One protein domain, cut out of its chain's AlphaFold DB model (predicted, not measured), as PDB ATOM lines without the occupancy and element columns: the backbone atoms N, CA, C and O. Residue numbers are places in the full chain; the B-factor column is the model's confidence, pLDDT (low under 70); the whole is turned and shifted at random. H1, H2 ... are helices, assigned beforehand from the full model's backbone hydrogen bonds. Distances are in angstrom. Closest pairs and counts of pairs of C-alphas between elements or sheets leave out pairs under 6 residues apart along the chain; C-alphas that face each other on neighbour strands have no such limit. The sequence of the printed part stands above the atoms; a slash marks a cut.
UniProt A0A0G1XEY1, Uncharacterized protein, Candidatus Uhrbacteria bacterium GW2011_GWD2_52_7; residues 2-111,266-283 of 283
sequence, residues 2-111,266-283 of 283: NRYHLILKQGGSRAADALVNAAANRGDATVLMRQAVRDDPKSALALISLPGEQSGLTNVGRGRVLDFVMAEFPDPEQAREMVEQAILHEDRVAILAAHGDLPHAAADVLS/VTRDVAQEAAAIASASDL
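AT A GLANCE: This is residues 2 to 111 and 266 to 283 of the 283 residues of an uncharacterized protein of Candidatus Uhrbacteria bacterium GW2011_GWD2_52_7 (UniProt A0A0G1XEY1). Two helices, H4 and H6, lie side by side in the middle of a body of short helices, with the helical hairpin of H2 and H3 packed on one side and H7, H8 and H9 on the other. H10 leaves the body beside H2, and residues 276 to 283, of which 276 to 281 belong to H10, stick out like an arm, while the small H1 touches no helix. The printed part has 128 residues with ten named helices, H1 to H10 in order along the chain, and no named strand: the class is all helix. The whole is compact, with a radius of gyration of the C-alphas of 14.4 A, and elongated, spanning 50 by 32 by 25 A; without the arm the body spans 37 by 30 by 26 A.

IN THESE COORDINATES: H1 is residues 4 to 7, with C-alpha 4 at (4.945, -31.828, -16.131). H2, residues 15 to 24, is 14.2 A long, and H3, residues 29 to 39, is 15.3 A. H4 is residues 41 to 48, 10.6 A, and H5 residues 52 to 55. H6, residues 59 to 71, is 18.3 A long and begins at C-alpha 59, (-7.269, -20.375, -20.112). H7, residues 76 to 86, is 15.3 A, H8, residues 89 to 99, is 15.8 A, and H9 is residues 106 to 109. H10, residues 268 to 281, is the longest, 20.2 A, and ends at C-alpha 281, (20.452, -22.471, -29.257).

HOW THE PARTS SIT: H4 and H6 are the hub, touching four helices each. They touch each other at a shallow tilt of 17 degrees, opposite ways, closest at the C-alphas of Ile 48 and Arg 62, 5.4 A. The hairpin H2 and H3 has a shallow tilt of 10 degrees, its closest C-alphas, Ala 22 and Ala 29, 4.7 A apart. H2 touches H4, C-alphas 16 and 44 being closest at 6.4 A. H3 touches residues 65 to 69 of H6, with C-alphas 34 and 68 closest at 5.7 A. H3 and H4 only just touch, with 3 pairs of C-alphas within 8 A, and only at the corner. H8 touches residues 59 to 63 of H6, about perpendicular at 82 degrees, closest at C-alphas 59 and 95, 4.8 A. H7 only just touches H4, with 3 pairs within 8 A, and touches H9, closest at C-alphas 76 and 109, 5.7 A. H5 is close to but not clearly touching H1, H4 and H6. H10 touches H2 with residues 270 to 274 alone, about perpendicular at 88 degrees, closest at C-alphas 24 and 271, 5.9 A. In H2, H3, H4, H6, H7, H8 and H10 every O i to N i+4 pair is within hydrogen-bond range; H1, H5 and H9 are too short for such a pair.

THE WHOLE: The C-alphas farthest apart are those of Ser 111 and Leu 283, 50.8 A. Residues 112 to 265 are cut out, with 26.8 A between C-alphas 111 and 266. Of the links printed whole, H1 to H2 and H8 to H9 are short and the others tight. The mean pLDDT of the printed part is 76.2; residues 2 to 29, 52, 271 and 274 to 283 are under 70.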
ATOM      1  N   ASN A   2       8.495 -30.447 -10.947       38.38
ATOM      2  CA  ASN A   2       7.221 -29.988 -11.508       38.38
ATOM      3  C   ASN A   2       6.493 -31.170 -12.186       38.38
ATOM      4  O   ASN A   2       7.142 -31.953 -12.883       38.38
ATOM      5  N   ARG A   3       5.187 -31.360 -11.940       40.94
ATOM      6  CA  ARG A   3       4.431 -32.561 -12.368       40.94
ATOM      7  C   ARG A   3       4.387 -32.753 -13.893       40.94
ATOM      8  O   ARG A   3       4.227 -33.896 -14.319       40.94
ATOM      9  N   TYR A   4       4.673 -31.714 -14.688       40.97
ATOM     10  CA  TYR A   4       4.945 -31.828 -16.131       40.97
ATOM     11  C   TYR A   4       5.955 -32.922 -16.440       40.97
ATOM     12  O   TYR A   4       5.695 -33.796 -17.255       40.97
ATOM     13  N   HIS A   5       7.080 -32.961 -15.723       40.03
ATOM     14  CA  HIS A   5       8.131 -33.943 -15.982       40.03
ATOM     15  C   HIS A   5       7.703 -35.400 -15.764       40.03
ATOM     16  O   HIS A   5       8.403 -36.302 -16.224       40.03
ATOM     17  N   LEU A   6       6.583 -35.656 -15.077       37.03
ATOM     18  CA  LEU A   6       6.069 -37.011 -14.894       37.03
ATOM     19  C   LEU A   6       5.230 -37.475 -16.095       37.03
ATOM     20  O   LEU A   6       5.397 -38.613 -16.532       37.03
ATOM     21  N   ILE A   7       4.408 -36.587 -16.669       40.31
ATOM     22  CA  ILE A   7       3.646 -36.844 -17.906       40.31
ATOM     23  C   ILE A   7       4.609 -36.948 -19.101       40.31
ATOM     24  O   ILE A   7       4.490 -37.859 -19.924       40.31
ATOM     25  N   LEU A   8       5.660 -36.119 -19.111       40.84
ATOM     26  CA  LEU A   8       6.724 -36.144 -20.121       40.84
ATOM     27  C   LEU A   8       7.533 -37.465 -20.126       40.84
ATOM     28  O   LEU A   8       8.076 -37.876 -21.149       40.84
ATOM     29  N   LYS A   9       7.603 -38.186 -18.996       39.66
ATOM     30  CA  LYS A   9       8.421 -39.410 -18.863       39.66
ATOM     31  C   LYS A   9       7.714 -40.722 -19.205       39.66
ATOM     32  O   LYS A   9       8.412 -41.720 -19.378       39.66
ATOM     33  N   GLN A  10       6.381 -40.763 -19.291       38.28
ATOM     34  CA  GLN A  10       5.629 -42.024 -19.440       38.28
ATOM     35  C   GLN A  10       4.978 -42.256 -20.818       38.28
ATOM     36  O   GLN A  10       4.234 -43.218 -20.973       38.28
ATOM     37  N   GLY A  11       5.327 -41.466 -21.843       39.44
ATOM     38  CA  GLY A  11       5.037 -41.816 -23.245       39.44
ATOM     39  C   GLY A  11       4.009 -40.956 -23.991       39.44
ATOM     40  O   GLY A  11       3.638 -41.334 -25.094       39.44
ATOM     41  N   GLY A  12       3.594 -39.800 -23.455       51.22
ATOM     42  CA  GLY A  12       2.684 -38.843 -24.127       51.22
ATOM     43  C   GLY A  12       3.351 -37.585 -24.724       51.22
ATOM     44  O   GLY A  12       2.684 -36.611 -25.047       51.22
ATOM     45  N   SER A  13       4.679 -37.561 -24.841       58.69
ATOM     46  CA  SER A  13       5.495 -36.331 -24.779       58.69
ATOM     47  C   SER A  13       6.132 -35.908 -26.109       58.69
ATOM     48  O   SER A  13       7.350 -35.807 -26.223       58.69
ATOM     49  N   ARG A  14       5.344 -35.740 -27.173       60.59
ATOM     50  CA  ARG A  14       5.821 -35.006 -28.366       60.59
ATOM     51  C   ARG A  14       4.772 -34.051 -28.898       60.59
ATOM     52  O   ARG A  14       5.117 -32.921 -29.205       60.59
ATOM     53  N   ALA A  15       3.510 -34.478 -28.950       61.00
ATOM     54  CA  ALA A  15       2.402 -33.616 -29.352       61.00
ATOM     55  C   ALA A  15       2.129 -32.520 -28.309       61.00
ATOM     56  O   ALA A  15       2.054 -31.353 -28.671       61.00
ATOM     57  N   ALA A  16       2.088 -32.864 -27.015       64.62
ATOM     58  CA  ALA A  16       1.956 -31.882 -25.933       64.62
ATOM     59  C   ALA A  16       3.123 -30.875 -25.915       64.62
ATOM     60  O   ALA A  16       2.898 -29.671 -25.841       64.62
ATOM     61  N   ASP A  17       4.361 -31.353 -26.077       66.69
ATOM     62  CA  ASP A  17       5.538 -30.482 -26.173       66.69
ATOM     63  C   ASP A  17       5.490 -29.598 -27.422       66.69
ATOM     64  O   ASP A  17       5.809 -28.414 -27.356       66.69
ATOM     65  N   ALA A  18       5.074 -30.145 -28.566       66.06
ATOM     66  CA  ALA A  18       4.897 -29.375 -29.791       66.06
ATOM     67  C   ALA A  18       3.814 -28.300 -29.628       66.06
ATOM     68  O   ALA A  18       4.025 -27.183 -30.084       66.06
ATOM     69  N   LEU A  19       2.711 -28.597 -28.933       69.19
ATOM     70  CA  LEU A  19       1.627 -27.651 -28.646       69.19
ATOM     71  C   LEU A  19       2.081 -26.511 -27.737       69.19
ATOM     72  O   LEU A  19       1.857 -25.349 -28.066       69.19
ATOM     73  N   VAL A  20       2.746 -26.823 -26.624       68.50
ATOM     74  CA  VAL A  20       3.238 -25.799 -25.691       68.50
ATOM     75  C   VAL A  20       4.328 -24.944 -26.345       68.50
ATOM     76  O   VAL A  20       4.291 -23.716 -26.251       68.50
ATOM     77  N   ASN A  21       5.256 -25.558 -27.088       69.62
ATOM     78  CA  ASN A  21       6.283 -24.822 -27.832       69.62
ATOM     79  C   ASN A  21       5.688 -23.977 -28.967       69.62
ATOM     80  O   ASN A  21       6.144 -22.858 -29.204       69.62
ATOM     81  N   ALA A  22       4.666 -24.480 -29.663       67.69
ATOM     82  CA  ALA A  22       3.932 -23.713 -30.663       67.69
ATOM     83  C   ALA A  22       3.272 -22.490 -30.021       67.69
ATOM     84  O   ALA A  22       3.493 -21.374 -30.481       67.69
ATOM     85  N   ALA A  23       2.560 -22.679 -28.909       65.94
ATOM     86  CA  ALA A  23       1.890 -21.608 -28.178       65.94
ATOM     87  C   ALA A  23       2.859 -20.535 -27.633       65.94
ATOM     88  O   ALA A  23       2.460 -19.383 -27.455       65.94
ATOM     89  N   ALA A  24       4.134 -20.875 -27.408       68.38
ATOM     90  CA  ALA A  24       5.167 -19.932 -26.980       68.38
ATOM     91  C   ALA A  24       5.756 -19.069 -28.126       68.38
ATOM     92  O   ALA A  24       6.292 -17.986 -27.870       68.38
ATOM     93  N   ASN A  25       5.657 -19.502 -29.391       63.03
ATOM     94  CA  ASN A  25       6.322 -18.867 -30.538       63.03
ATOM     95  C   ASN A  25       5.441 -17.814 -31.242       63.03
ATOM     96  O   ASN A  25       4.646 -18.127 -32.122       63.03
ATOM     97  N   ARG A  26       5.639 -16.527 -30.921       55.78
ATOM     98  CA  ARG A  26       4.790 -15.382 -31.341       55.78
ATOM     99  C   ARG A  26       4.561 -15.168 -32.852       55.78
ATOM    100  O   ARG A  26       3.683 -14.389 -33.199       55.78
ATOM    101  N   GLY A  27       5.342 -15.783 -33.742       51.75
ATOM    102  CA  GLY A  27       5.272 -15.523 -35.191       51.75
ATOM    103  C   GLY A  27       4.367 -16.468 -35.990       51.75
ATOM    104  O   GLY A  27       3.843 -16.050 -37.016       51.75
ATOM    105  N   ASP A  28       4.189 -17.715 -35.528       58.34
ATOM    106  CA  ASP A  28       3.457 -18.775 -36.255       58.34
ATOM    107  C   ASP A  28       2.734 -19.766 -35.308       58.34
ATOM    108  O   ASP A  28       2.415 -20.904 -35.666       58.34
ATOM    109  N   ALA A  29       2.492 -19.342 -34.058       68.50
ATOM    110  CA  ALA A  29       1.921 -20.170 -32.993       68.50
ATOM    111  C   ALA A  29       0.620 -20.858 -33.411       68.50
ATOM    112  O   ALA A  29       0.450 -22.051 -33.193       68.50
ATOM    113  N   THR A  30      -0.284 -20.124 -34.056       73.44
ATOM    114  CA  THR A  30      -1.613 -20.608 -34.443       73.44
ATOM    115  C   THR A  30      -1.543 -21.762 -35.444       73.44
ATOM    116  O   THR A  30      -2.260 -22.749 -35.290       73.44
ATOM    117  N   VAL A  31      -0.670 -21.676 -36.455       74.75
ATOM    118  CA  VAL A  31      -0.517 -22.725 -37.479       74.75
ATOM    119  C   VAL A  31       0.100 -23.977 -36.865       74.75
ATOM    120  O   VAL A  31      -0.393 -25.082 -37.091       74.75
ATOM    121  N   LEU A  32       1.138 -23.807 -36.045       72.75
ATOM    122  CA  LEU A  32       1.815 -24.914 -35.374       72.75
ATOM    123  C   LEU A  32       0.928 -25.585 -34.315       72.75
ATOM    124  O   LEU A  32       0.914 -26.812 -34.231       72.75
ATOM    125  N   MET A  33       0.147 -24.811 -33.553       77.88
ATOM    126  CA  MET A  33      -0.829 -25.340 -32.597       77.88
ATOM    127  C   MET A  33      -1.893 -26.154 -33.325       77.88
ATOM    128  O   MET A  33      -2.137 -27.299 -32.957       77.88
ATOM    129  N   ARG A  34      -2.474 -25.610 -34.400       82.94
ATOM    130  CA  ARG A  34      -3.469 -26.324 -35.204       82.94
ATOM    131  C   ARG A  34      -2.908 -27.621 -35.786       82.94
ATOM    132  O   ARG A  34      -3.571 -28.647 -35.709       82.94
ATOM    133  N   GLN A  35      -1.689 -27.596 -36.329       81.19
ATOM    134  CA  GLN A  35      -1.046 -28.799 -36.859       81.19
ATOM    135  C   GLN A  35      -0.835 -29.855 -35.765       81.19
ATOM    136  O   GLN A  35      -1.155 -31.020 -35.976       81.19
ATOM    137  N   ALA A  36      -0.358 -29.451 -34.587       80.69
ATOM    138  CA  ALA A  36      -0.134 -30.378 -33.485       80.69
ATOM    139  C   ALA A  36      -1.443 -30.950 -32.908       80.69
ATOM    140  O   ALA A  36      -1.470 -32.119 -32.529       80.69
ATOM    141  N   VAL A  37      -2.536 -30.171 -32.895       85.88
ATOM    142  CA  VAL A  37      -3.876 -30.688 -32.565       85.88
ATOM    143  C   VAL A  37      -4.344 -31.689 -33.615       85.88
ATOM    144  O   VAL A  37      -4.803 -32.765 -33.257       85.88
ATOM    145  N   ARG A  38      -4.188 -31.374 -34.902       87.00
ATOM    146  CA  ARG A  38      -4.584 -32.265 -35.996       87.00
ATOM    147  C   ARG A  38      -3.840 -33.601 -35.969       87.00
ATOM    148  O   ARG A  38      -4.424 -34.640 -36.265       87.00
ATOM    149  N   ASP A  39      -2.557 -33.574 -35.617       85.62
ATOM    150  CA  ASP A  39      -1.729 -34.778 -35.535       85.62
ATOM    151  C   ASP A  39      -2.114 -35.675 -34.340       85.62
ATOM    152  O   ASP A  39      -1.990 -36.899 -34.437       85.62
ATOM    153  N   ASP A  40      -2.591 -35.098 -33.228       84.81
ATOM    154  CA  ASP A  40      -3.046 -35.846 -32.048       84.81
ATOM    155  C   ASP A  40      -4.084 -35.070 -31.195       84.81
ATOM    156  O   ASP A  40      -3.752 -34.503 -30.142       84.81
ATOM    157  N   PRO A  41      -5.373 -35.075 -31.590       85.19
ATOM    158  CA  PRO A  41      -6.402 -34.294 -30.903       85.19
ATOM    159  C   PRO A  41      -6.713 -34.839 -29.504       85.19
ATOM    160  O   PRO A  41      -7.149 -34.096 -28.629       85.19
ATOM    161  N   LYS A  42      -6.444 -36.129 -29.250       84.06
ATOM    162  CA  LYS A  42      -6.652 -36.749 -27.932       84.06
ATOM    163  C   LYS A  42      -5.607 -36.287 -26.926       84.06
ATOM    164  O   LYS A  42      -5.965 -35.985 -25.790       84.06
ATOM    165  N   SER A  43      -4.340 -36.204 -27.328       83.81
ATOM    166  CA  SER A  43      -3.296 -35.638 -26.467       83.81
ATOM    167  C   SER A  43      -3.494 -34.141 -26.241       83.81
ATOM    168  O   SER A  43      -3.253 -33.667 -25.133       83.81
ATOM    169  N   ALA A  44      -3.974 -33.401 -27.247       85.94
ATOM    170  CA  ALA A  44      -4.349 -31.996 -27.083       85.94
ATOM    171  C   ALA A  44      -5.477 -31.827 -26.053       85.94
ATOM    172  O   ALA A  44      -5.350 -31.022 -25.131       85.94
ATOM    173  N   LEU A  45      -6.531 -32.643 -26.160       86.81
ATOM    174  CA  LEU A  45      -7.646 -32.660 -25.217       86.81
ATOM    175  C   LEU A  45      -7.187 -33.027 -23.792       86.81
ATOM    176  O   LEU A  45      -7.554 -32.358 -22.831       86.81
ATOM    177  N   ALA A  46      -6.312 -34.029 -23.659       85.12
ATOM    178  CA  ALA A  46      -5.728 -34.422 -22.376       85.12
ATOM    179  C   ALA A  46      -4.808 -33.344 -21.769       85.12
ATOM    180  O   ALA A  46      -4.667 -33.268 -20.551       85.12
ATOM    181  N   LEU A  47      -4.166 -32.510 -22.594       84.06
ATOM    182  CA  LEU A  47      -3.367 -31.378 -22.122       84.06
ATOM    183  C   LEU A  47      -4.267 -30.280 -21.553       84.06
ATOM    184  O   LEU A  47      -4.013 -29.788 -20.455       84.06
ATOM    185  N   ILE A  48      -5.325 -29.906 -22.281       87.81
ATOM    186  CA  ILE A  48      -6.244 -28.848 -21.842       87.81
ATOM    187  C   ILE A  48      -7.170 -29.291 -20.712       87.81
ATOM    188  O   ILE A  48      -7.724 -28.421 -20.049       87.81
ATOM    189  N   SER A  49      -7.309 -30.590 -20.437       87.38
ATOM    190  CA  SER A  49      -7.990 -31.082 -19.232       87.38
ATOM    191  C   SER A  49      -7.158 -30.938 -17.955       87.38
ATOM    192  O   SER A  49      -7.677 -31.141 -16.862       87.38
ATOM    193  N   LEU A  50      -5.858 -30.638 -18.057       83.88
ATOM    194  CA  LEU A  50      -5.035 -30.366 -16.880       83.88
ATOM    195  C   LEU A  50      -5.283 -28.929 -16.388       83.88
ATOM    196  O   LEU A  50      -5.419 -28.024 -17.218       83.88
ATOM    197  N   PRO A  51      -5.250 -28.685 -15.061       78.25
ATOM    198  CA  PRO A  51      -5.295 -27.330 -14.512       78.25
ATOM    199  C   PRO A  51      -4.231 -26.426 -15.153       78.25
ATOM    200  O   PRO A  51      -3.150 -26.913 -15.484       78.25
ATOM    201  N   GLY A  52      -4.488 -25.120 -15.296       68.31
ATOM    202  CA  GLY A  52      -3.620 -24.183 -16.044       68.31
ATOM    203  C   GLY A  52      -2.134 -24.221 -15.654       68.31
ATOM    204  O   GLY A  52      -1.251 -24.268 -16.510       68.31
ATOM    205  N   GLU A  53      -1.838 -24.320 -14.356       70.44
ATOM    206  CA  GLU A  53      -0.460 -24.462 -13.872       70.44
ATOM    207  C   GLU A  53       0.211 -25.769 -14.302       70.44
ATOM    208  O   GLU A  53       1.434 -25.817 -14.315       70.44
ATOM    209  N   GLN A  54      -0.547 -26.813 -14.650       76.56
ATOM    210  CA  GLN A  54      -0.087 -28.146 -15.065       76.56
ATOM    211  C   GLN A  54      -0.183 -28.409 -16.579       76.56
ATOM    212  O   GLN A  54       0.450 -29.356 -17.045       76.56
ATOM    213  N   SER A  55      -0.942 -27.610 -17.337       80.00
ATOM    214  CA  SER A  55      -1.047 -27.710 -18.805       80.00
ATOM    215  C   SER A  55      -0.010 -26.868 -19.556       80.00
ATOM    216  O   SER A  55       0.413 -27.208 -20.656       80.00
ATOM    217  N   GLY A  56       0.422 -25.767 -18.954       80.44
ATOM    218  CA  GLY A  56       1.442 -24.848 -19.464       80.44
ATOM    219  C   GLY A  56       0.808 -23.716 -20.249       80.44
ATOM    220  O   GLY A  56       1.499 -22.838 -20.766       80.44
ATOM    221  N   LEU A  57      -0.521 -23.738 -20.299       85.12
ATOM    222  CA  LEU A  57      -1.378 -22.863 -21.057       85.12
ATOM    223  C   LEU A  57      -2.195 -22.005 -20.094       85.12
ATOM    224  O   LEU A  57      -2.653 -22.466 -19.047       85.12
ATOM    225  N   THR A  58      -2.406 -20.750 -20.472       88.88
ATOM    226  CA  THR A  58      -3.461 -19.928 -19.863       88.88
ATOM    227  C   THR A  58      -4.833 -20.454 -20.291       88.88
ATOM    228  O   THR A  58      -4.927 -21.238 -21.237       88.88
ATOM    229  N   ASN A  59      -5.920 -20.011 -19.655       90.38
ATOM    230  CA  ASN A  59      -7.269 -20.375 -20.112       90.38
ATOM    231  C   ASN A  59      -7.547 -19.887 -21.546       90.38
ATOM    232  O   ASN A  59      -8.129 -20.630 -22.332       90.38
ATOM    233  N   VAL A  60      -7.000 -18.730 -21.942       87.06
ATOM    234  CA  VAL A  60      -6.997 -18.268 -23.345       87.06
ATOM    235  C   VAL A  60      -6.251 -19.257 -24.250       87.06
ATOM    236  O   VAL A  60      -6.731 -19.632 -25.315       87.06
ATOM    237  N   GLY A  61      -5.077 -19.745 -23.840       86.75
ATOM    238  CA  GLY A  61      -4.362 -20.783 -24.589       86.75
ATOM    239  C   GLY A  61      -5.143 -22.092 -24.702       86.75
ATOM    240  O   GLY A  61      -5.212 -22.674 -25.785       86.75
ATOM    241  N   ARG A  62      -5.763 -22.536 -23.601       89.44
ATOM    242  CA  ARG A  62      -6.595 -23.748 -23.547       89.44
ATOM    243  C   ARG A  62      -7.808 -23.632 -24.467       89.44
ATOM    244  O   ARG A  62      -8.073 -24.583 -25.192       89.44
ATOM    245  N   GLY A  63      -8.486 -22.485 -24.506       89.50
ATOM    246  CA  GLY A  63      -9.638 -22.285 -25.392       89.50
ATOM    247  C   GLY A  63      -9.258 -22.267 -26.875       89.50
ATOM    248  O   GLY A  63      -9.915 -22.922 -27.675       89.50
ATOM    249  N   ARG A  64      -8.106 -21.682 -27.241       87.38
ATOM    250  CA  ARG A  64      -7.598 -21.739 -28.627       87.38
ATOM    251  C   ARG A  64      -7.293 -23.170 -29.064       87.38
ATOM    252  O   ARG A  64      -7.575 -23.555 -30.195       87.38
ATOM    253  N   VAL A  65      -6.696 -23.967 -28.175       89.12
ATOM    254  CA  VAL A  65      -6.481 -25.399 -28.430       89.12
ATOM    255  C   VAL A  65      -7.821 -26.121 -28.538       89.12
ATOM    256  O   VAL A  65      -7.983 -26.927 -29.449       89.12
ATOM    257  N   LEU A  66      -8.777 -25.816 -27.657       90.50
ATOM    258  CA  LEU A  66     -10.115 -26.394 -27.691       90.50
ATOM    259  C   LEU A  66     -10.818 -26.102 -29.022       90.50
ATOM    260  O   LEU A  66     -11.345 -27.032 -29.615       90.50
ATOM    261  N   ASP A  67     -10.743 -24.885 -29.563       89.19
ATOM    262  CA  ASP A  67     -11.283 -24.561 -30.893       89.19
ATOM    263  C   ASP A  67     -10.700 -25.427 -32.007       89.19
ATOM    264  O   ASP A  67     -11.426 -25.923 -32.870       89.19
ATOM    265  N   PHE A  68      -9.383 -25.641 -31.995       89.19
ATOM    266  CA  PHE A  68      -8.760 -26.532 -32.969       89.19
ATOM    267  C   PHE A  68      -9.181 -27.980 -32.756       89.19
ATOM    268  O   PHE A  68      -9.356 -28.689 -33.737       89.19
ATOM    269  N   VAL A  69      -9.363 -28.415 -31.507       89.19
ATOM    270  CA  VAL A  69      -9.866 -29.760 -31.205       89.19
ATOM    271  C   VAL A  69     -11.272 -29.904 -31.782       89.19
ATOM    272  O   VAL A  69     -11.504 -30.846 -32.530       89.19
ATOM    273  N   MET A  70     -12.170 -28.949 -31.527       88.62
ATOM    274  CA  MET A  70     -13.542 -28.953 -32.052       88.62
ATOM    275  C   MET A  70     -13.580 -29.004 -33.582       88.62
ATOM    276  O   MET A  70     -14.377 -29.745 -34.147       88.62
ATOM    277  N   ALA A  71     -12.679 -28.291 -34.264       86.88
ATOM    278  CA  ALA A  71     -12.600 -28.300 -35.725       86.88
ATOM    279  C   ALA A  71     -12.262 -29.681 -36.330       86.88
ATOM    280  O   ALA A  71     -12.562 -29.925 -37.499       86.88
ATOM    281  N   GLU A  72     -11.660 -30.587 -35.556       89.06
ATOM    282  CA  GLU A  72     -11.343 -31.952 -35.996       89.06
ATOM    283  C   GLU A  72     -12.506 -32.944 -35.766       89.06
ATOM    284  O   GLU A  72     -12.454 -34.071 -36.267       89.06
ATOM    285  N   PHE A  73     -13.574 -32.540 -35.062       85.75
ATOM    286  CA  PHE A  73     -14.767 -33.355 -34.800       85.75
ATOM    287  C   PHE A  73     -16.010 -32.723 -35.454       85.75
ATOM    288  O   PHE A  73     -16.678 -31.898 -34.840       85.75
ATOM    289  N   PRO A  74     -16.359 -33.107 -36.700       81.38
ATOM    290  CA  PRO A  74     -17.444 -32.470 -37.454       81.38
ATOM    291  C   PRO A  74     -18.853 -32.792 -36.933       81.38
ATOM    292  O   PRO A  74     -19.806 -32.157 -37.373       81.38
ATOM    293  N   ASP A  75     -18.994 -33.790 -36.059       89.12
ATOM    294  CA  ASP A  75     -20.247 -34.119 -35.378       89.12
ATOM    295  C   ASP A  75     -20.312 -33.369 -34.031       89.12
ATOM    296  O   ASP A  75     -19.526 -33.692 -33.128       89.12
ATOM    297  N   PRO A  76     -21.223 -32.386 -33.869       86.19
ATOM    298  CA  PRO A  76     -21.350 -31.611 -32.639       86.19
ATOM    299  C   PRO A  76     -21.665 -32.467 -31.409       86.19
ATOM    300  O   PRO A  76     -21.110 -32.226 -30.338       86.19
ATOM    301  N   GLU A  77     -22.509 -33.496 -31.532       88.25
ATOM    302  CA  GLU A  77     -22.884 -34.316 -30.376       88.25
ATOM    303  C   GLU A  77     -21.688 -35.120 -29.866       88.25
ATOM    304  O   GLU A  77     -21.435 -35.170 -28.658       88.25
ATOM    305  N   GLN A  78     -20.917 -35.688 -30.795       89.12
ATOM    306  CA  GLN A  78     -19.689 -36.407 -30.478       89.12
ATOM    307  C   GLN A  78     -18.636 -35.479 -29.862       89.12
ATOM    308  O   GLN A  78     -17.982 -35.846 -28.883       89.12
ATOM    309  N   ALA A  79     -18.455 -34.284 -30.431       88.31
ATOM    310  CA  ALA A  79     -17.489 -33.312 -29.935       88.31
ATOM    311  C   ALA A  79     -17.838 -32.866 -28.506       88.31
ATOM    312  O   ALA A  79     -16.965 -32.869 -27.633       88.31
ATOM    313  N   ARG A  80     -19.122 -32.590 -28.238       89.50
ATOM    314  CA  ARG A  80     -19.635 -32.306 -26.891       89.50
ATOM    315  C   ARG A  80     -19.306 -33.434 -25.920       89.50
ATOM    316  O   ARG A  80     -18.675 -33.178 -24.900       89.50
ATOM    317  N   GLU A  81     -19.688 -34.673 -26.241       89.88
ATOM    318  CA  GLU A  81     -19.478 -35.823 -25.352       89.88
ATOM    319  C   GLU A  81     -17.993 -35.990 -25.002       89.88
ATOM    320  O   GLU A  81     -17.634 -36.195 -23.841       89.88
ATOM    321  N   MET A  82     -17.108 -35.850 -25.992       89.88
ATOM    322  CA  MET A  82     -15.668 -35.948 -25.775       89.88
ATOM    323  C   MET A  82     -15.135 -34.857 -24.845       89.88
ATOM    324  O   MET A  82     -14.340 -35.153 -23.950       89.88
ATOM    325  N   VAL A  83     -15.554 -33.606 -25.046       90.31
ATOM    326  CA  VAL A  83     -15.116 -32.478 -24.215       90.31
ATOM    327  C   VAL A  83     -15.664 -32.602 -22.794       90.31
ATOM    328  O   VAL A  83     -14.909 -32.426 -21.840       90.31
ATOM    329  N   GLU A  84     -16.935 -32.969 -22.635       90.81
ATOM    330  CA  GLU A  84     -17.576 -33.139 -21.327       90.81
ATOM    331  C   GLU A  84     -16.982 -34.299 -20.517       90.81
ATOM    332  O   GLU A  84     -16.897 -34.212 -19.291       90.81
ATOM    333  N   GLN A  85     -16.534 -35.368 -21.184       90.44
ATOM    334  CA  GLN A  85     -15.846 -36.489 -20.536       90.44
ATOM    335  C   GLN A  85     -14.400 -36.165 -20.155       90.44
ATOM    336  O   GLN A  85     -13.892 -36.700 -19.167       90.44
ATOM    337  N   ALA A  86     -13.714 -35.346 -20.954       89.44
ATOM    338  CA  ALA A  86     -12.296 -35.076 -20.759       89.44
ATOM    339  C   ALA A  86     -12.025 -33.897 -19.821       89.44
ATOM    340  O   ALA A  86     -11.065 -33.945 -19.056       89.44
ATOM    341  N   ILE A  87     -12.838 -32.842 -19.883       90.69
ATOM    342  CA  ILE A  87     -12.619 -31.589 -19.157       90.69
ATOM    343  C   ILE A  87     -13.700 -31.439 -18.091       90.69
ATOM    344  O   ILE A  87     -14.887 -31.549 -18.390       90.69
ATOM    345  N   LEU A  88     -13.298 -31.159 -16.850       91.25
ATOM    346  CA  LEU A  88     -14.233 -30.904 -15.753       91.25
ATOM    347  C   LEU A  88     -15.098 -29.673 -16.045       91.25
ATOM    348  O   LEU A  88     -14.647 -28.732 -16.690       91.25
ATOM    349  N   HIS A  89     -16.331 -29.663 -15.536       92.31
ATOM    350  CA  HIS A  89     -17.278 -28.560 -15.739       92.31
ATOM    351  C   HIS A  89     -16.681 -27.192 -15.378       92.31
ATOM    352  O   HIS A  89     -16.676 -26.291 -16.209       92.31
ATOM    353  N   GLU A  90     -16.085 -27.069 -14.189       92.00
ATOM    354  CA  GLU A  90     -15.431 -25.836 -13.722       92.00
ATOM    355  C   GLU A  90     -14.314 -25.349 -14.660       92.00
ATOM    356  O   GLU A  90     -14.189 -24.156 -14.926       92.00
ATOM    357  N   ASP A  91     -13.547 -26.276 -15.234       90.69
ATOM    358  CA  ASP A  91     -12.500 -25.960 -16.201       90.69
ATOM    359  C   ASP A  91     -13.082 -25.516 -17.547       90.69
ATOM    360  O   ASP A  91     -12.558 -24.584 -18.152       90.69
ATOM    361  N   ARG A  92     -14.166 -26.146 -18.024       92.25
ATOM    362  CA  ARG A  92     -14.845 -25.726 -19.263       92.25
ATOM    363  C   ARG A  92     -15.386 -24.309 -19.130       92.25
ATOM    364  O   ARG A  92     -15.150 -23.493 -20.016       92.25
ATOM    365  N   VAL A  93     -16.036 -24.018 -18.005       93.62
ATOM    366  CA  VAL A  93     -16.551 -22.686 -17.664       93.62
ATOM    367  C   VAL A  93     -15.425 -21.655 -17.681       93.62
ATOM    368  O   VAL A  93     -15.527 -20.660 -18.390       93.62
ATOM    369  N   ALA A  94     -14.311 -21.924 -16.996       91.44
ATOM    370  CA  ALA A  94     -13.181 -20.997 -16.942       91.44
ATOM    371  C   ALA A  94     -12.476 -20.808 -18.303       91.44
ATOM    372  O   ALA A  94     -11.969 -19.725 -18.597       91.44
ATOM    373  N   ILE A  95     -12.418 -21.850 -19.143       91.38
ATOM    374  CA  ILE A  95     -11.872 -21.765 -20.506       91.38
ATOM    375  C   ILE A  95     -12.766 -20.897 -21.400       91.38
ATOM    376  O   ILE A  95     -12.249 -20.037 -22.118       91.38
ATOM    377  N   LEU A  96     -14.082 -21.124 -21.353       91.75
ATOM    378  CA  LEU A  96     -15.070 -20.370 -22.121       91.75
ATOM    379  C   LEU A  96     -15.107 -18.900 -21.689       91.75
ATOM    380  O   LEU A  96     -15.012 -18.025 -22.545       91.75
ATOM    381  N   ALA A  97     -15.175 -18.635 -20.382       91.31
ATOM    382  CA  ALA A  97     -15.194 -17.284 -19.822       91.31
ATOM    383  C   ALA A  97     -13.933 -16.495 -20.200       91.31
ATOM    384  O   ALA A  97     -14.016 -15.331 -20.574       91.31
ATOM    385  N   ALA A  98     -12.762 -17.143 -20.207       87.81
ATOM    386  CA  ALA A  98     -11.514 -16.492 -20.597       87.81
ATOM    387  C   ALA A  98     -11.449 -16.088 -22.081       87.81
ATOM    388  O   ALA A  98     -10.594 -15.283 -22.434       87.81
ATOM    389  N   HIS A  99     -12.290 -16.658 -22.952       83.38
ATOM    390  CA  HIS A  99     -12.457 -16.182 -24.332       83.38
ATOM    391  C   HIS A  99     -13.511 -15.081 -24.462       83.38
ATOM    392  O   HIS A  99     -13.510 -14.389 -25.478       83.38
ATOM    393  N   GLY A 100     -14.405 -14.955 -23.481       82.88
ATOM    394  CA  GLY A 100     -15.526 -14.025 -23.492       82.88
ATOM    395  C   GLY A 100     -16.395 -14.133 -24.746       82.88
ATOM    396  O   GLY A 100     -16.772 -15.226 -25.200       82.88
ATOM    397  N   ASP A 101     -16.679 -12.977 -25.336       73.50
ATOM    398  CA  ASP A 101     -17.516 -12.808 -26.523       73.50
ATOM    399  C   ASP A 101     -16.827 -13.162 -27.854       73.50
ATOM    400  O   ASP A 101     -17.475 -13.166 -28.906       73.50
ATOM    401  N   LEU A 102     -15.540 -13.524 -27.839       77.69
ATOM    402  CA  LEU A 102     -14.829 -13.929 -29.049       77.69
ATOM    403  C   LEU A 102     -15.429 -15.219 -29.639       77.69
ATOM    404  O   LEU A 102     -15.839 -16.108 -28.879       77.69
ATOM    405  N   PRO A 103     -15.455 -15.381 -30.978       76.75
ATOM    406  CA  PRO A 103     -15.922 -16.612 -31.610       76.75
ATOM    407  C   PRO A 103     -15.187 -17.832 -31.048       76.75
ATOM    408  O   PRO A 103     -13.959 -17.879 -31.083       76.75
ATOM    409  N   HIS A 104     -15.936 -18.808 -30.534       78.75
ATOM    410  CA  HIS A 104     -15.386 -20.013 -29.913       78.75
ATOM    411  C   HIS A 104     -16.309 -21.188 -30.248       78.75
ATOM    412  O   HIS A 104     -17.428 -21.248 -29.752       78.75
ATOM    413  N   ALA A 105     -15.834 -22.138 -31.053       81.62
ATOM    414  CA  ALA A 105     -16.614 -23.280 -31.535       81.62
ATOM    415  C   ALA A 105     -17.132 -24.171 -30.392       81.62
ATOM    416  O   ALA A 105     -18.167 -24.818 -30.515       81.62
ATOM    417  N   ALA A 106     -16.438 -24.200 -29.250       82.88
ATOM    418  CA  ALA A 106     -16.923 -24.905 -28.066       82.88
ATOM    419  C   ALA A 106     -18.208 -24.276 -27.509       82.88
ATOM    420  O   ALA A 106     -19.072 -24.995 -27.011       82.88
ATOM    421  N   ALA A 107     -18.362 -22.957 -27.633       86.25
ATOM    422  CA  ALA A 107     -19.558 -22.255 -27.196       86.25
ATOM    423  C   ALA A 107     -20.781 -22.554 -28.072       86.25
ATOM    424  O   ALA A 107     -21.875 -22.248 -27.629       86.25
ATOM    425  N   ASP A 108     -20.629 -23.171 -29.249       85.19
ATOM    426  CA  ASP A 108     -21.745 -23.611 -30.106       85.19
ATOM    427  C   ASP A 108     -22.193 -25.046 -29.806       85.19
ATOM    428  O   ASP A 108     -23.267 -25.474 -30.222       85.19
ATOM    429  N   VAL A 109     -21.362 -25.805 -29.089       85.50
ATOM    430  CA  VAL A 109     -21.518 -27.256 -28.940       85.50
ATOM    431  C   VAL A 109     -21.737 -27.677 -27.489       85.50
ATOM    432  O   VAL A 109     -22.416 -28.667 -27.221       85.50
ATOM    433  N   LEU A 110     -21.179 -26.935 -26.532       89.19
ATOM    434  CA  LEU A 110     -21.367 -27.208 -25.111       89.19
ATOM    435  C   LEU A 110     -22.796 -26.897 -24.651       89.19
ATOM    436  O   LEU A 110     -23.552 -26.171 -25.308       89.19
ATOM    437  N   SER A 111     -23.157 -27.484 -23.508       91.62
ATOM    438  CA  SER A 111     -24.470 -27.304 -22.887       91.62
ATOM    439  C   SER A 111     -24.765 -25.836 -22.555       91.62
ATOM    440  O   SER A 111     -23.857 -25.055 -22.263       91.62
ATOM    441  N   VAL A 266       0.522 -19.099 -23.247       80.31
ATOM    442  CA  VAL A 266       1.320 -19.897 -22.306       80.31
ATOM    443  C   VAL A 266       1.498 -19.172 -20.981       80.31
ATOM    444  O   VAL A 266       1.473 -17.941 -20.921       80.31
ATOM    445  N   THR A 267       1.720 -19.930 -19.910       79.88
ATOM    446  CA  THR A 267       2.048 -19.349 -18.606       79.88
ATOM    447  C   THR A 267       3.414 -18.655 -18.637       79.88
ATOM    448  O   THR A 267       4.270 -18.924 -19.486       79.88
ATOM    449  N   ARG A 268       3.642 -17.741 -17.686       77.38
ATOM    450  CA  ARG A 268       4.896 -16.978 -17.594       77.38
ATOM    451  C   ARG A 268       6.126 -17.880 -17.465       77.38
ATOM    452  O   ARG A 268       7.132 -17.603 -18.112       77.38
ATOM    453  N   ASP A 269       6.039 -18.931 -16.657       74.62
ATOM    454  CA  ASP A 269       7.155 -19.851 -16.411       74.62
ATOM    455  C   ASP A 269       7.552 -20.588 -17.693       74.62
ATOM    456  O   ASP A 269       8.728 -20.627 -18.051       74.62
ATOM    457  N   VAL A 270       6.558 -21.073 -18.444       73.94
ATOM    458  CA  VAL A 270       6.759 -21.720 -19.747       73.94
ATOM    459  C   VAL A 270       7.363 -20.746 -20.758       73.94
ATOM    460  O   VAL A 270       8.306 -21.092 -21.467       73.94
ATOM    461  N   ALA A 271       6.876 -19.502 -20.803       68.50
ATOM    462  CA  ALA A 271       7.434 -18.478 -21.685       68.50
ATOM    463  C   ALA A 271       8.910 -18.166 -21.362       68.50
ATOM    464  O   ALA A 271       9.717 -17.965 -22.272       68.50
ATOM    465  N   GLN A 272       9.275 -18.129 -20.076       74.25
ATOM    466  CA  GLN A 272      10.653 -17.898 -19.634       74.25
ATOM    467  C   GLN A 272      11.571 -19.078 -19.965       74.25
ATOM    468  O   GLN A 272      12.693 -18.860 -20.425       74.25
ATOM    469  N   GLU A 273      11.099 -20.311 -19.776       73.62
ATOM    470  CA  GLU A 273      11.839 -21.521 -20.141       73.62
ATOM    471  C   GLU A 273      12.088 -21.585 -21.656       73.62
ATOM    472  O   GLU A 273      13.231 -21.765 -22.087       73.62
ATOM    473  N   ALA A 274      11.063 -21.318 -22.473       65.88
ATOM    474  CA  ALA A 274      11.188 -21.269 -23.929       65.88
ATOM    475  C   ALA A 274      12.201 -20.202 -24.394       65.88
ATOM    476  O   ALA A 274      13.052 -20.475 -25.245       65.88
ATOM    477  N   ALA A 275      12.172 -19.004 -23.797       64.44
ATOM    478  CA  ALA A 275      13.121 -17.934 -24.110       64.44
ATOM    479  C   ALA A 275      14.574 -18.295 -23.744       64.44
ATOM    480  O   ALA A 275      15.507 -17.948 -24.478       64.44
ATOM    481  N   ALA A 276      14.776 -19.009 -22.632       69.62
ATOM    482  CA  ALA A 276      16.096 -19.471 -22.210       69.62
ATOM    483  C   ALA A 276      16.664 -20.527 -23.174       69.62
ATOM    484  O   ALA A 276      17.842 -20.463 -23.524       69.62
ATOM    485  N   ILE A 277      15.826 -21.455 -23.649       66.19
ATOM    486  CA  ILE A 277      16.216 -22.482 -24.627       66.19
ATOM    487  C   ILE A 277      16.586 -21.849 -25.973       66.19
ATOM    488  O   ILE A 277      17.630 -22.185 -26.534       66.19
ATOM    489  N   ALA A 278      15.776 -20.911 -26.474       58.72
ATOM    490  CA  ALA A 278      16.066 -20.197 -27.717       58.72
ATOM    491  C   ALA A 278      17.411 -19.453 -27.636       58.72
ATOM    492  O   ALA A 278      18.277 -19.641 -28.486       58.72
ATOM    493  N   SER A 279      17.644 -18.718 -26.542       65.06
ATOM    494  CA  SER A 279      18.898 -17.982 -26.318       65.06
ATOM    495  C   SER A 279      20.130 -18.892 -26.210       65.06
ATOM    496  O   SER A 279      21.238 -18.464 -26.522       65.06
ATOM    497  N   ALA A 280      19.960 -20.137 -25.753       64.50
ATOM    498  CA  ALA A 280      21.037 -21.123 -25.675       64.50
ATOM    499  C   ALA A 280      21.312 -21.836 -27.011       64.50
ATOM    500  O   ALA A 280      22.373 -22.436 -27.159       64.50
ATOM    501  N   SER A 281      20.367 -21.789 -27.955       55.66
ATOM    502  CA  SER A 281      20.452 -22.471 -29.257       55.66
ATOM    503  C   SER A 281      21.059 -21.595 -30.364       55.66
ATOM    504  O   SER A 281      21.477 -22.128 -31.387       55.66
ATOM    505  N   ASP A 282      21.136 -20.278 -30.145       51.53
ATOM    506  CA  ASP A 282      21.791 -19.296 -31.029       51.53
ATOM    507  C   ASP A 282      23.309 -19.120 -30.740       51.53
ATOM    508  O   ASP A 282      23.938 -18.175 -31.227       51.53
ATOM    509  N   LEU A 283      23.905 -20.028 -29.952       41.31
ATOM    510  CA  LEU A 283      25.346 -20.143 -29.655       41.31
ATOM    511  C   LEU A 283      25.966 -21.359 -30.357       41.31
ATOM    512  O   LEU A 283      27.130 -21.231 -30.803       41.31
TER     513      LEU A 283